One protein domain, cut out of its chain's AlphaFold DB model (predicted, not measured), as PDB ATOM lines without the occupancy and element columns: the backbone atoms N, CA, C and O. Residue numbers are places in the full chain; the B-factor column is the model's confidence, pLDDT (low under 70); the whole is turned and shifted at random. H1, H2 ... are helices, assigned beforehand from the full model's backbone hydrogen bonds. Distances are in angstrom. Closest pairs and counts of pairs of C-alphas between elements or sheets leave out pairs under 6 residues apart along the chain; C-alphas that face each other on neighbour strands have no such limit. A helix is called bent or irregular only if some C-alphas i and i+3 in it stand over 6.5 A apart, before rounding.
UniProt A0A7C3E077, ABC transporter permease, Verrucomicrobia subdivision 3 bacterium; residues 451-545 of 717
ATOM      1  N   PRO A 451     163.173 238.853 128.971       71.69
ATOM      2  CA  PRO A 451     164.046 239.431 127.947       71.69
ATOM      3  C   PRO A 451     165.551 239.222 128.173       71.69
ATOM      4  O   PRO A 451     166.231 238.830 127.224       71.69
ATOM      5  N   PRO A 452     166.110 239.416 129.393       68.44
ATOM      6  CA  PRO A 452     167.534 239.181 129.606       68.44
ATOM      7  C   PRO A 452     167.894 237.698 129.490       68.44
ATOM      8  O   PRO A 452     168.983 237.386 129.025       68.44
ATOM      9  N   PHE A 453     166.996 236.783 129.865       66.31
ATOM     10  CA  PHE A 453     167.224 235.346 129.737       66.31
ATOM     11  C   PHE A 453     167.118 234.904 128.275       66.31
ATOM     12  O   PHE A 453     168.027 234.260 127.756       66.31
ATOM     13  N   ARG A 454     166.055 235.315 127.576       66.19
ATOM     14  CA  ARG A 454     165.830 234.991 126.167       66.19
ATOM     15  C   ARG A 454     166.959 235.505 125.275       66.19
ATOM     16  O   ARG A 454     167.553 234.722 124.539       66.19
ATOM     17  N   ALA A 455     167.329 236.779 125.423       63.34
ATOM     18  CA  ALA A 455     168.374 237.405 124.615       63.34
ATOM     19  C   ALA A 455     169.793 236.925 124.974       63.34
ATOM     20  O   ALA A 455     170.654 236.839 124.097       63.34
ATOM     21  N   ALA A 456     170.073 236.633 126.254       62.44
ATOM     22  CA  ALA A 456     171.412 236.214 126.672       62.44
ATOM     23  C   ALA A 456     171.655 234.707 126.544       62.44
ATOM     24  O   ALA A 456     172.806 234.317 126.346       62.44
ATOM     25  N   LEU A 457     170.616 233.878 126.698       61.16
ATOM     26  CA  LEU A 457     170.747 232.425 126.778       61.16
ATOM     27  C   LEU A 457     170.004 231.712 125.640       61.16
ATOM     28  O   LEU A 457     170.609 230.927 124.917       61.16
ATOM     29  N   TRP A 458     168.718 231.981 125.426       63.91
ATOM     30  CA  TRP A 458     167.928 231.168 124.494       63.91
ATOM     31  C   TRP A 458     168.282 231.406 123.020       63.91
ATOM     32  O   TRP A 458     168.733 230.483 122.342       63.91
ATOM     33  N   ASP A 459     168.192 232.654 122.552       63.00
ATOM     34  CA  ASP A 459     168.383 233.019 121.137       63.00
ATOM     35  C   ASP A 459     169.834 232.820 120.653       63.00
ATOM     36  O   ASP A 459     170.127 232.867 119.458       63.00
ATOM     37  N   ARG A 460     170.770 232.604 121.587       60.00
ATOM     38  CA  ARG A 460     172.201 232.451 121.302       60.00
ATOM     39  C   ARG A 460     172.721 231.025 121.479       60.00
ATOM     40  O   ARG A 460     173.693 230.683 120.809       60.00
ATOM     41  N   PHE A 461     172.096 230.206 122.335       57.53
ATOM     42  CA  PHE A 461     172.544 228.831 122.618       57.53
ATOM     43  C   PHE A 461     171.659 227.738 122.026       57.53
ATOM     44  O   PHE A 461     172.154 226.625 121.855       57.53
ATOM     45  N   VAL A 462     170.398 228.020 121.689       56.50
ATOM     46  CA  VAL A 462     169.536 227.060 120.994       56.50
ATOM     47  C   VAL A 462     169.422 227.506 119.539       56.50
ATOM     48  O   VAL A 462     168.582 228.348 119.227       56.50
ATOM     49  N   PRO A 463     170.272 227.004 118.623       50.69
ATOM     50  CA  PRO A 463     170.099 227.248 117.201       50.69
ATOM     51  C   PRO A 463     168.877 226.446 116.740       50.69
ATOM     52  O   PRO A 463     169.005 225.363 116.176       50.69
ATOM     53  N   PHE A 464     167.674 226.936 117.031       48.28
ATOM     54  CA  PHE A 464     166.478 226.458 116.359       48.28
ATOM     55  C   PHE A 464     166.572 226.932 114.914       48.28
ATOM     56  O   PHE A 464     166.464 228.133 114.680       48.28
ATOM     57  N   GLU A 465     166.895 225.982 114.030       42.94
ATOM     58  CA  GLU A 465     166.534 225.728 112.615       42.94
ATOM     59  C   GLU A 465     166.120 226.850 111.646       42.94
ATOM     60  O   GLU A 465     165.967 226.595 110.457       42.94
ATOM     61  N   THR A 466     165.974 228.088 112.081       46.25
ATOM     62  CA  THR A 466     165.386 229.168 111.296       46.25
ATOM     63  C   THR A 466     166.295 229.643 110.162       46.25
ATOM     64  O   THR A 466     165.791 230.223 109.211       46.25
ATOM     65  N   GLU A 467     167.602 229.336 110.179       47.44
ATOM     66  CA  GLU A 467     168.542 229.798 109.139       47.44
ATOM     67  C   GLU A 467     169.697 228.811 108.835       47.44
ATOM     68  O   GLU A 467     170.862 229.203 108.761       47.44
ATOM     69  N   GLY A 468     169.427 227.505 108.707       50.16
ATOM     70  CA  GLY A 468     170.406 226.549 108.142       50.16
ATOM     71  C   GLY A 468     171.691 226.313 108.957       50.16
ATOM     72  O   GLY A 468     172.683 225.807 108.432       50.16
ATOM     73  N   ARG A 469     171.706 226.668 110.248       54.12
ATOM     74  CA  ARG A 469     172.855 226.430 111.136       54.12
ATOM     75  C   ARG A 469     172.823 225.004 111.673       54.12
ATOM     76  O   ARG A 469     171.903 224.624 112.390       54.12
ATOM     77  N   SER A 470     173.850 224.219 111.365       54.53
ATOM     78  CA  SER A 470     173.946 222.833 111.819       54.53
ATOM     79  C   SER A 470     174.109 222.756 113.343       54.53
ATOM     80  O   SER A 470     175.118 223.207 113.893       54.53
ATOM     81  N   PHE A 471     173.156 222.096 114.004       58.25
ATOM     82  CA  PHE A 471     173.170 221.713 115.425       58.25
ATOM     83  C   PHE A 471     174.491 221.046 115.873       58.25
ATOM     84  O   PHE A 471     174.879 221.105 117.035       58.25
ATOM     85  N   LEU A 472     175.218 220.465 114.916       66.25
ATOM     86  CA  LEU A 472     176.476 219.738 115.084       66.25
ATOM     87  C   LEU A 472     177.725 220.617 115.259       66.25
ATOM     88  O   LEU A 472     178.830 220.081 115.328       66.25
ATOM     89  N   SER A 473     177.602 221.949 115.328       76.69
ATOM     90  CA  SER A 473     178.773 222.775 115.651       76.69
ATOM     91  C   SER A 473     179.342 222.381 117.031       76.69
ATOM     92  O   SER A 473     178.562 222.153 117.962       76.69
ATOM     93  N   PRO A 474     180.676 222.333 117.223       80.06
ATOM     94  CA  PRO A 474     181.276 221.951 118.506       80.06
ATOM     95  C   PRO A 474     180.765 222.781 119.695       80.06
ATOM     96  O   PRO A 474     180.593 222.264 120.795       80.06
ATOM     97  N   ILE A 475     180.463 224.061 119.457       75.75
ATOM     98  CA  ILE A 475     179.914 224.984 120.461       75.75
ATOM     99  C   ILE A 475     178.471 224.623 120.813       75.75
ATOM    100  O   ILE A 475     178.109 224.652 121.989       75.75
ATOM    101  N   GLY A 476     177.654 224.259 119.818       75.25
ATOM    102  CA  GLY A 476     176.289 223.780 120.039       75.25
ATOM    103  C   GLY A 476     176.271 222.506 120.881       75.25
ATOM    104  O   GLY A 476     175.556 222.441 121.877       75.25
ATOM    105  N   VAL A 477     177.137 221.541 120.555       80.38
ATOM    106  CA  VAL A 477     177.280 220.287 121.313       80.38
ATOM    107  C   VAL A 477     177.752 220.546 122.746       80.38
ATOM    108  O   VAL A 477     177.162 220.012 123.683       80.38
ATOM    109  N   LEU A 478     178.770 221.392 122.941       84.19
ATOM    110  CA  LEU A 478     179.262 221.749 124.276       84.19
ATOM    111  C   LEU A 478     178.185 222.460 125.107       84.19
ATOM    112  O   LEU A 478     178.017 222.155 126.285       84.19
ATOM    113  N   SER A 479     177.436 223.377 124.488       79.75
ATOM    114  CA  SER A 479     176.341 224.095 125.148       79.75
ATOM    115  C   SER A 479     175.229 223.136 125.557       79.75
ATOM    116  O   SER A 479     174.796 223.153 126.706       79.75
ATOM    117  N   LEU A 480     174.807 222.246 124.654       80.81
ATOM    118  CA  LEU A 480     173.804 221.226 124.946       80.81
ATOM    119  C   LEU A 480     174.261 220.292 126.071       80.81
ATOM    120  O   LEU A 480     173.487 220.018 126.983       80.81
ATOM    121  N   ALA A 481     175.513 219.830 126.034       86.75
ATOM    122  CA  ALA A 481     176.081 218.968 127.065       86.75
ATOM    123  C   ALA A 481     176.114 219.663 128.433       86.75
ATOM    124  O   ALA A 481     175.759 219.049 129.438       86.75
ATOM    125  N   PHE A 482     176.483 220.945 128.471       87.50
ATOM    126  CA  PHE A 482     176.466 221.749 129.690       87.50
ATOM    127  C   PHE A 482     175.046 221.870 130.263       87.50
ATOM    128  O   PHE A 482     174.822 221.510 131.419       87.50
ATOM    129  N   TRP A 483     174.066 222.274 129.446       84.19
ATOM    130  CA  TRP A 483     172.665 222.373 129.873       84.19
ATOM    131  C   TRP A 483     172.091 221.029 130.323       84.19
ATOM    132  O   TRP A 483     171.416 220.961 131.351       84.19
ATOM    133  N   ALA A 484     172.394 219.950 129.599       86.31
ATOM    134  CA  ALA A 484     171.981 218.601 129.962       86.31
ATOM    135  C   ALA A 484     172.597 218.164 131.299       86.31
ATOM    136  O   ALA A 484     171.895 217.592 132.130       86.31
ATOM    137  N   ALA A 485     173.874 218.474 131.548       91.50
ATOM    138  CA  ALA A 485     174.541 218.168 132.812       91.50
ATOM    139  C   ALA A 485     173.933 218.950 133.989       91.50
ATOM    140  O   ALA A 485     173.697 218.375 135.053       91.50
ATOM    141  N   THR A 486     173.619 220.236 133.802       89.38
ATOM    142  CA  THR A 486     172.930 221.052 134.814       89.38
ATOM    143  C   THR A 486     171.508 220.548 135.076       89.38
ATOM    144  O   THR A 486     171.098 220.378 136.222       89.38
ATOM    145  N   ALA A 487     170.741 220.228 134.036       88.81
ATOM    146  CA  ALA A 487     169.408 219.659 134.213       88.81
ATOM    147  C   ALA A 487     169.466 218.297 134.931       88.81
ATOM    148  O   ALA A 487     168.714 218.062 135.881       88.81
ATOM    149  N   ALA A 488     170.402 217.425 134.541       92.69
ATOM    150  CA  ALA A 488     170.606 216.120 135.161       92.69
ATOM    151  C   ALA A 488     171.024 216.235 136.634       92.69
ATOM    152  O   ALA A 488     170.518 215.486 137.468       92.69
ATOM    153  N   GLY A 489     171.897 217.187 136.978       95.25
ATOM    154  CA  GLY A 489     172.295 217.440 138.363       95.25
ATOM    155  C   GLY A 489     171.111 217.852 139.241       95.25
ATOM    156  O   GLY A 489     170.912 217.271 140.309       95.25
ATOM    157  N   GLY A 490     170.278 218.785 138.768       93.62
ATOM    158  CA  GLY A 490     169.061 219.196 139.474       93.62
ATOM    159  C   GLY A 490     168.055 218.051 139.615       93.62
ATOM    160  O   GLY A 490     167.504 217.826 140.693       93.62
ATOM    161  N   TRP A 491     167.870 217.265 138.555       95.06
ATOM    162  CA  TRP A 491     166.997 216.094 138.561       95.06
ATOM    163  C   TRP A 491     167.450 215.021 139.566       95.06
ATOM    164  O   TRP A 491     166.656 214.565 140.394       95.06
ATOM    165  N   LEU A 492     168.741 214.670 139.567       96.50
ATOM    166  CA  LEU A 492     169.329 213.729 140.526       96.50
ATOM    167  C   LEU A 492     169.223 214.235 141.969       96.50
ATOM    168  O   LEU A 492     168.998 213.438 142.880       96.50
ATOM    169  N   LEU A 493     169.333 215.549 142.186       97.06
ATOM    170  CA  LEU A 493     169.166 216.166 143.499       97.06
ATOM    171  C   LEU A 493     167.731 216.001 144.023       97.06
ATOM    172  O   LEU A 493     167.545 215.589 145.169       97.06
ATOM    173  N   VAL A 494     166.718 216.233 143.178       96.75
ATOM    174  CA  VAL A 494     165.304 216.008 143.534       96.75
ATOM    175  C   VAL A 494     165.050 214.535 143.862       96.75
ATOM    176  O   VAL A 494     164.424 214.232 144.884       96.75
ATOM    177  N   LEU A 495     165.583 213.607 143.058       97.31
ATOM    178  CA  LEU A 495     165.506 212.169 143.342       97.31
ATOM    179  C   LEU A 495     166.230 211.794 144.640       97.31
ATOM    180  O   LEU A 495     165.746 210.945 145.388       97.31
ATOM    181  N   GLY A 496     167.355 212.443 144.942       97.50
ATOM    182  CA  GLY A 496     168.083 212.295 146.199       97.50
ATOM    183  C   GLY A 496     167.251 212.737 147.404       97.50
ATOM    184  O   GLY A 496     167.135 211.991 148.379       97.50
ATOM    185  N   CYS A 497     166.600 213.900 147.332       97.31
ATOM    186  CA  CYS A 497     165.680 214.365 148.373       97.31
ATOM    187  C   CYS A 497     164.475 213.421 148.536       97.31
ATOM    188  O   CYS A 497     164.083 213.094 149.659       97.31
ATOM    189  N   ALA A 498     163.910 212.928 147.431       97.00
ATOM    190  CA  ALA A 498     162.817 211.960 147.471       97.00
ATOM    191  C   ALA A 498     163.257 210.620 148.094       97.00
ATOM    192  O   ALA A 498     162.532 210.046 148.910       97.00
ATOM    193  N   PHE A 499     164.479 210.160 147.809       97.38
ATOM    194  CA  PHE A 499     165.063 208.968 148.425       97.38
ATOM    195  C   PHE A 499     165.256 209.124 149.939       97.38
ATOM    196  O   PHE A 499     164.959 208.205 150.708       97.38
ATOM    197  N   GLN A 500     165.716 210.294 150.395       96.50
ATOM    198  CA  GLN A 500     165.847 210.584 151.826       96.50
ATOM    199  C   GLN A 500     164.498 210.505 152.553       96.50
ATOM    200  O   GLN A 500     164.445 210.023 153.686       96.50
ATOM    201  N   ASN A 501     163.413 210.931 151.899       95.69
ATOM    202  CA  ASN A 501     162.058 210.787 152.425       95.69
ATOM    203  C   ASN A 501     161.583 209.333 152.417       95.69
ATOM    204  O   ASN A 501     161.041 208.874 153.420       95.69
ATOM    205  N   PHE A 502     161.813 208.602 151.322       95.25
ATOM    206  CA  PHE A 502     161.443 207.191 151.179       95.25
ATOM    207  C   PHE A 502     162.029 206.314 152.295       95.25
ATOM    208  O   PHE A 502     161.337 205.458 152.840       95.25
ATOM    209  N   ARG A 503     163.280 206.562 152.698       95.44
ATOM    210  CA  ARG A 503     163.956 205.791 153.754       95.44
ATOM    211  C   ARG A 503     163.373 205.967 155.158       95.44
ATOM    212  O   ARG A 503     163.857 205.312 156.079       95.44
ATOM    213  N   ARG A 504     162.404 206.864 155.362       93.50
ATOM    214  CA  ARG A 504     161.840 207.140 156.687       93.50
ATOM    215  C   ARG A 504     160.338 206.899 156.706       93.50
ATOM    216  O   ARG A 504     159.605 207.347 155.822       93.50
ATOM    217  N   VAL A 505     159.896 206.243 157.774       90.56
ATOM    218  CA  VAL A 505     158.479 205.973 158.037       90.56
ATOM    219  C   VAL A 505     157.727 207.286 158.262       90.56
ATOM    220  O   VAL A 505     156.679 207.501 157.657       90.56
ATOM    221  N   ASP A 506     158.321 208.221 159.008       88.06
ATOM    222  CA  ASP A 506     157.691 209.505 159.305       88.06
ATOM    223  C   ASP A 506     157.599 210.403 158.071       88.06
ATOM    224  O   ASP A 506     158.619 210.791 157.485       88.06
ATOM    225  N   SER A 507     156.374 210.820 157.750       77.75
ATOM    226  CA  SER A 507     156.049 211.848 156.753       77.75
ATOM    227  C   SER A 507     156.204 213.278 157.300       77.75
ATOM    228  O   SER A 507     155.498 214.190 156.874       77.75
ATOM    229  N   GLY A 508     157.070 213.480 158.299       78.06
ATOM    230  CA  GLY A 508     157.242 214.774 158.958       78.06
ATOM    231  C   GLY A 508     157.724 215.856 157.987       78.06
ATOM    232  O   GLY A 508     158.744 215.690 157.319       78.06
ATOM    233  N   THR A 509     157.018 216.987 157.949       86.19
ATOM    234  CA  THR A 509     157.318 218.144 157.084       86.19
ATOM    235  C   THR A 509     158.570 218.918 157.499       86.19
ATOM    236  O   THR A 509     159.039 219.763 156.743       86.19
ATOM    237  N   SER A 510     159.164 218.605 158.654       90.88
ATOM    238  CA  SER A 510     160.339 219.295 159.210       90.88
ATOM    239  C   SER A 510     161.576 219.289 158.305       90.88
ATOM    240  O   SER A 510     162.487 220.082 158.509       90.88
ATOM    241  N   ARG A 511     161.617 218.420 157.288       91.75
ATOM    242  CA  ARG A 511     162.730 218.305 156.330       91.75
ATOM    243  C   ARG A 511     162.523 219.108 155.055       91.75
ATOM    244  O   ARG A 511     163.486 219.356 154.336       91.75
ATOM    245  N   LEU A 512     161.285 219.526 154.781       93.38
ATOM    246  CA  LEU A 512     160.972 220.336 153.606       93.38
ATOM    247  C   LEU A 512     161.834 221.605 153.536       93.38
ATOM    248  O   LEU A 512     162.374 221.845 152.461       93.38
ATOM    249  N   PRO A 513     162.081 222.354 154.634       95.06
ATOM    250  CA  PRO A 513     162.957 223.524 154.582       95.06
ATOM    251  C   PRO A 513     164.381 223.186 154.127       95.06
ATOM    252  O   PRO A 513     164.950 223.908 153.317       95.06
ATOM    253  N   ALA A 514     164.941 222.058 154.581       95.81
ATOM    254  CA  ALA A 514     166.281 221.621 154.189       95.81
ATOM    255  C   ALA A 514     166.346 221.203 152.710       95.81
ATOM    256  O   ALA A 514     167.303 221.537 152.012       95.81
ATOM    257  N   HIS A 515     165.319 220.506 152.211       95.69
ATOM    258  CA  HIS A 515     165.216 220.165 150.790       95.69
ATOM    259  C   HIS A 515     165.078 221.423 149.929       95.69
ATOM    260  O   HIS A 515     165.803 221.568 148.951       95.69
ATOM    261  N   VAL A 516     164.200 222.354 150.318       93.94
ATOM    262  CA  VAL A 516     164.010 223.634 149.622       93.94
ATOM    263  C   VAL A 516     165.309 224.437 149.611       93.94
ATOM    264  O   VAL A 516     165.726 224.876 148.547       93.94
ATOM    265  N   ALA A 517     166.004 224.561 150.745       95.88
ATOM    266  CA  ALA A 517     167.291 225.252 150.818       95.88
ATOM    267  C   ALA A 517     168.350 224.607 149.907       95.88
ATOM    268  O   ALA A 517     169.099 225.311 149.235       95.88
ATOM    269  N   THR A 518     168.380 223.275 149.836       96.56
ATOM    270  CA  THR A 518     169.313 222.524 148.985       96.56
ATOM    271  C   THR A 518     169.012 222.731 147.496       96.56
ATOM    272  O   THR A 518     169.924 222.971 146.708       96.56
ATOM    273  N   LEU A 519     167.733 222.696 147.105       94.19
ATOM    274  CA  LEU A 519     167.294 222.950 145.729       94.19
ATOM    275  C   LEU A 519     167.533 224.410 145.313       94.19
ATOM    276  O   LEU A 519     167.999 224.656 144.204       94.19
ATOM    277  N   LEU A 520     167.274 225.372 146.204       93.31
ATOM    278  CA  LEU A 520     167.576 226.787 145.973       93.31
ATOM    279  C   LEU A 520     169.083 227.024 145.849       93.31
ATOM    280  O   LEU A 520     169.517 227.706 144.926       93.31
ATOM    281  N   GLY A 521     169.888 226.419 146.727       95.81
ATOM    282  CA  GLY A 521     171.347 226.474 146.642       95.81
ATOM    283  C   GLY A 521     171.862 225.929 145.309       95.81
ATOM    284  O   GLY A 521     172.688 226.569 144.662       95.81
ATOM    285  N   TYR A 522     171.313 224.801 144.848       95.31
ATOM    286  CA  TYR A 522     171.623 224.260 143.526       95.31
ATOM    287  C   TYR A 522     171.230 225.218 142.400       95.31
ATOM    288  O   TYR A 522     172.045 225.465 141.519       95.31
ATOM    289  N   ALA A 523     170.022 225.789 142.436       89.62
ATOM    290  CA  ALA A 523     169.557 226.731 141.419       89.62
ATOM    291  C   ALA A 523     170.457 227.976 141.323       89.62
ATOM    292  O   ALA A 523     170.776 228.414 140.220       89.62
ATOM    293  N   VAL A 524     170.926 228.504 142.460       91.25
ATOM    294  CA  VAL A 524     171.870 229.633 142.504       91.25
ATOM    295  C   VAL A 524     173.219 229.249 141.891       91.25
ATOM    296  O   VAL A 524     173.722 229.968 141.029       91.25
ATOM    297  N   VAL A 525     173.792 228.106 142.285       93.88
ATOM    298  CA  VAL A 525     175.088 227.633 141.757       93.88
ATOM    299  C   VAL A 525     174.996 227.310 140.264       93.88
ATOM    300  O   VAL A 525     175.860 227.719 139.492       93.88
ATOM    301  N   ALA A 526     173.936 226.623 139.839       88.94
ATOM    302  CA  ALA A 526     173.656 226.316 138.442       88.94
ATOM    303  C   ALA A 526     173.480 227.591 137.612       88.94
ATOM    304  O   ALA A 526     174.091 227.718 136.554       88.94
ATOM    305  N   GLY A 527     172.709 228.563 138.109       86.38
ATOM    306  CA  GLY A 527     172.527 229.862 137.463       86.38
ATOM    307  C   GLY A 527     173.846 230.622 137.313       86.38
ATOM    308  O   GLY A 527     174.157 231.098 136.222       86.38
ATOM    309  N   ALA A 528     174.667 230.668 138.366       87.56
ATOM    310  CA  ALA A 528     175.998 231.271 138.315       87.56
ATOM    311  C   ALA A 528     176.911 230.562 137.299       87.56
ATOM    312  O   ALA A 528     177.561 231.227 136.495       87.56
ATOM    313  N   ALA A 529     176.911 229.225 137.272       89.00
ATOM    314  CA  ALA A 529     177.665 228.448 136.292       89.00
ATOM    315  C   ALA A 529     177.200 228.732 134.853       89.00
ATOM    316  O   ALA A 529     178.038 228.907 133.972       89.00
ATOM    317  N   CYS A 530     175.888 228.846 134.615       85.06
ATOM    318  CA  CYS A 530     175.332 229.208 133.307       85.06
ATOM    319  C   CYS A 530     175.771 230.611 132.871       85.06
ATOM    320  O   CYS A 530     176.131 230.813 131.713       85.06
ATOM    321  N   LEU A 531     175.785 231.576 133.798       83.62
ATOM    322  CA  LEU A 531     176.270 232.927 133.521       83.62
ATOM    323  C   LEU A 531     177.762 232.926 133.184       83.62
ATOM    324  O   LEU A 531     178.144 233.523 132.181       83.62
ATOM    325  N   VAL A 532     178.596 232.230 133.962       87.50
ATOM    326  CA  VAL A 532     180.038 232.105 133.688       87.50
ATOM    327  C   VAL A 532     180.273 231.440 132.335       87.50
ATOM    328  O   VAL A 532     181.018 231.978 131.523       87.50
ATOM    329  N   PHE A 533     179.595 230.327 132.046       85.12
ATOM    330  CA  PHE A 533     179.684 229.637 130.759       85.12
ATOM    331  C   PHE A 533     179.298 230.562 129.594       85.12
ATOM    332  O   PHE A 533     180.025 230.662 128.604       85.12
ATOM    333  N   ALA A 534     178.217 231.332 129.748       79.38
ATOM    334  CA  ALA A 534     177.802 232.315 128.755       79.38
ATOM    335  C   ALA A 534     178.820 233.456 128.576       79.38
ATOM    336  O   ALA A 534     178.975 233.955 127.462       79.38
ATOM    337  N   GLN A 535     179.517 233.881 129.636       83.06
ATOM    338  CA  GLN A 535     180.595 234.873 129.534       83.06
ATOM    339  C   GLN A 535     181.853 234.295 128.885       83.06
ATOM    340  O   GLN A 535     182.464 234.977 128.072       83.06
ATOM    341  N   VAL A 536     182.216 233.041 129.169       84.62
ATOM    342  CA  VAL A 536     183.350 232.362 128.517       84.62
ATOM    343  C   VAL A 536     183.115 232.270 127.011       84.62
ATOM    344  O   VAL A 536     183.995 232.641 126.243       84.62
ATOM    345  N   ILE A 537     181.912 231.879 126.580       78.69
ATOM    346  CA  ILE A 537     181.566 231.835 125.149       78.69
ATOM    347  C   ILE A 537     181.601 233.233 124.509       78.69
ATOM    348  O   ILE A 537     181.963 233.364 123.343       78.69
ATOM    349  N   ARG A 538     181.259 234.297 125.252       75.38
ATOM    350  CA  ARG A 538     181.433 235.678 124.765       75.38
ATOM    351  C   ARG A 538     182.907 236.061 124.647       75.38
ATOM    352  O   ARG A 538     183.301 236.637 123.637       75.38
ATOM    353  N   ALA A 539     183.699 235.766 125.673       79.69
ATOM    354  CA  ALA A 539     185.095 236.176 125.786       79.69
ATOM    355  C   ALA A 539     186.003 235.473 124.775       79.69
ATOM    356  O   ALA A 539     186.961 236.075 124.301       79.69
ATOM    357  N   THR A 540     185.686 234.235 124.386       79.81
ATOM    358  CA  THR A 540     186.438 233.526 123.341       79.81
ATOM    359  C   THR A 540     186.303 234.177 121.965       79.81
ATOM    360  O   THR A 540     186.979 233.748 121.035       79.81
ATOM    361  N   GLY A 541     185.471 235.219 121.812       63.19
ATOM    362  CA  GLY A 541     185.438 236.043 120.604       63.19
ATOM    363  C   GLY A 541     185.024 235.264 119.361       63.19
ATOM    364  O   GLY A 541     185.172 235.771 118.249       63.19
ATOM    365  N   ILE A 542     184.472 234.058 119.542       60.38
ATOM    366  CA  ILE A 542     183.907 233.236 118.480       60.38
ATOM    367  C   ILE A 542     182.570 233.871 118.102       60.38
ATOM    368  O   ILE A 542     181.477 233.376 118.382       60.38
ATOM    369  N   THR A 543     182.666 235.062 117.524       54.91
ATOM    370  CA  THR A 543     181.596 235.651 116.750       54.91
ATOM    371  C   THR A 543     181.363 234.677 115.613       54.91
ATOM    372  O   THR A 543     182.246 234.413 114.798       54.91
ATOM    373  N   LEU A 544     180.198 234.032 115.643       53.97
ATOM    374  CA  LEU A 544     179.742 233.235 114.517       53.97
ATOM    375  C   LEU A 544     179.905 234.105 113.264       53.97
ATOM    376  O   LEU A 544     179.552 235.290 113.333       53.97
ATOM    377  N   PRO A 545     180.453 233.563 112.162       58.34
ATOM    378  CA  PRO A 545     180.582 234.328 110.935       58.34
ATOM    379  C   PRO A 545     179.219 234.962 110.622       58.34
ATOM    380  O   PRO A 545     178.191 234.285 110.768       58.34
TER     381      PRO A 545
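What this domain is: This is residues 451 to 545 of the 717 residues of the protein "ABC transporter permease" of Verrucomicrobia subdivision 3 bacterium (UniProt A0A7C3E077). The domain is a long helical hairpin, H3 and H2 side by side and running opposite ways, with the short helix H1 set crosswise over the hairpin's open end, near both. The turn between H2 and H3 makes one tip of the rod, with residues 502 to 508 standing free there, and residues 464 to 470 of the link from H1 to H2 stick out toward the other end. The printed part has 95 residues with three named helices, in the order H1, H2, H3, and no named strand; the class is all helix. The whole is loose, with a radius of gyration of the C-alphas of 17.9 A, and it spans 59 by 22 by 21 A.

How they stand to each other: H3, residues 509 to 539, is the longest helix. It touches H2, residues 474 to 502, and the closest C-alphas of the two, those of His 515 and Cys 497, are 6.3 A apart. The two form a helical hairpin, running opposite ways at a shallow tilt of 8 degrees. The touching is by parts alone, residues 515 to 526 of H3 and 486 to 497 of H2. H1, residues 451 to 461, is close to H3 but not clearly touching, with the C-alphas of Leu 457 and Ala 534 closest at 7.3 A; they run the same way at a steep tilt of 65 degrees. H1 is also close to H2 but not clearly touching, with the C-alphas of Phe 461 and Ser 479 closest at 6.6 A; they run opposite ways at a steep tilt of 65 degrees. Every O i to N i+4 pair is within hydrogen-bond range in H2, while 25 of 27 are in H3 and 5 of 7 in H1.

Where its parts are: H3 measures 45.6 A from its first to its last C-alpha; C-alpha 509 is at (157.318, 218.144, 157.084), and C-alpha 539 is at (185.095, 236.176, 125.786). It is irregular, but only just: C-alphas 510 and 513 are 6.8 A apart. H2 measures 41.0 A and begins with C-alpha 474 at (181.276, 221.951, 118.506). H1 measures 14.6 A, begins with C-alpha 451 at (164.046, 239.431, 127.947), and is irregular, with C-alphas 456 and 459 7.1 A apart.

The domain as a whole: The two C-alphas farthest apart, those of Val 505 and Pro 545, are 59.3 A from each other. The printed part has no cut. The link from H1 to H2, residues 462 to 473, is long, and the link from H2 to H3, six residues, is short but not tight. The mean pLDDT of the printed part is 80.3, and residues 452 to 472 and 541 to 545 are under 70.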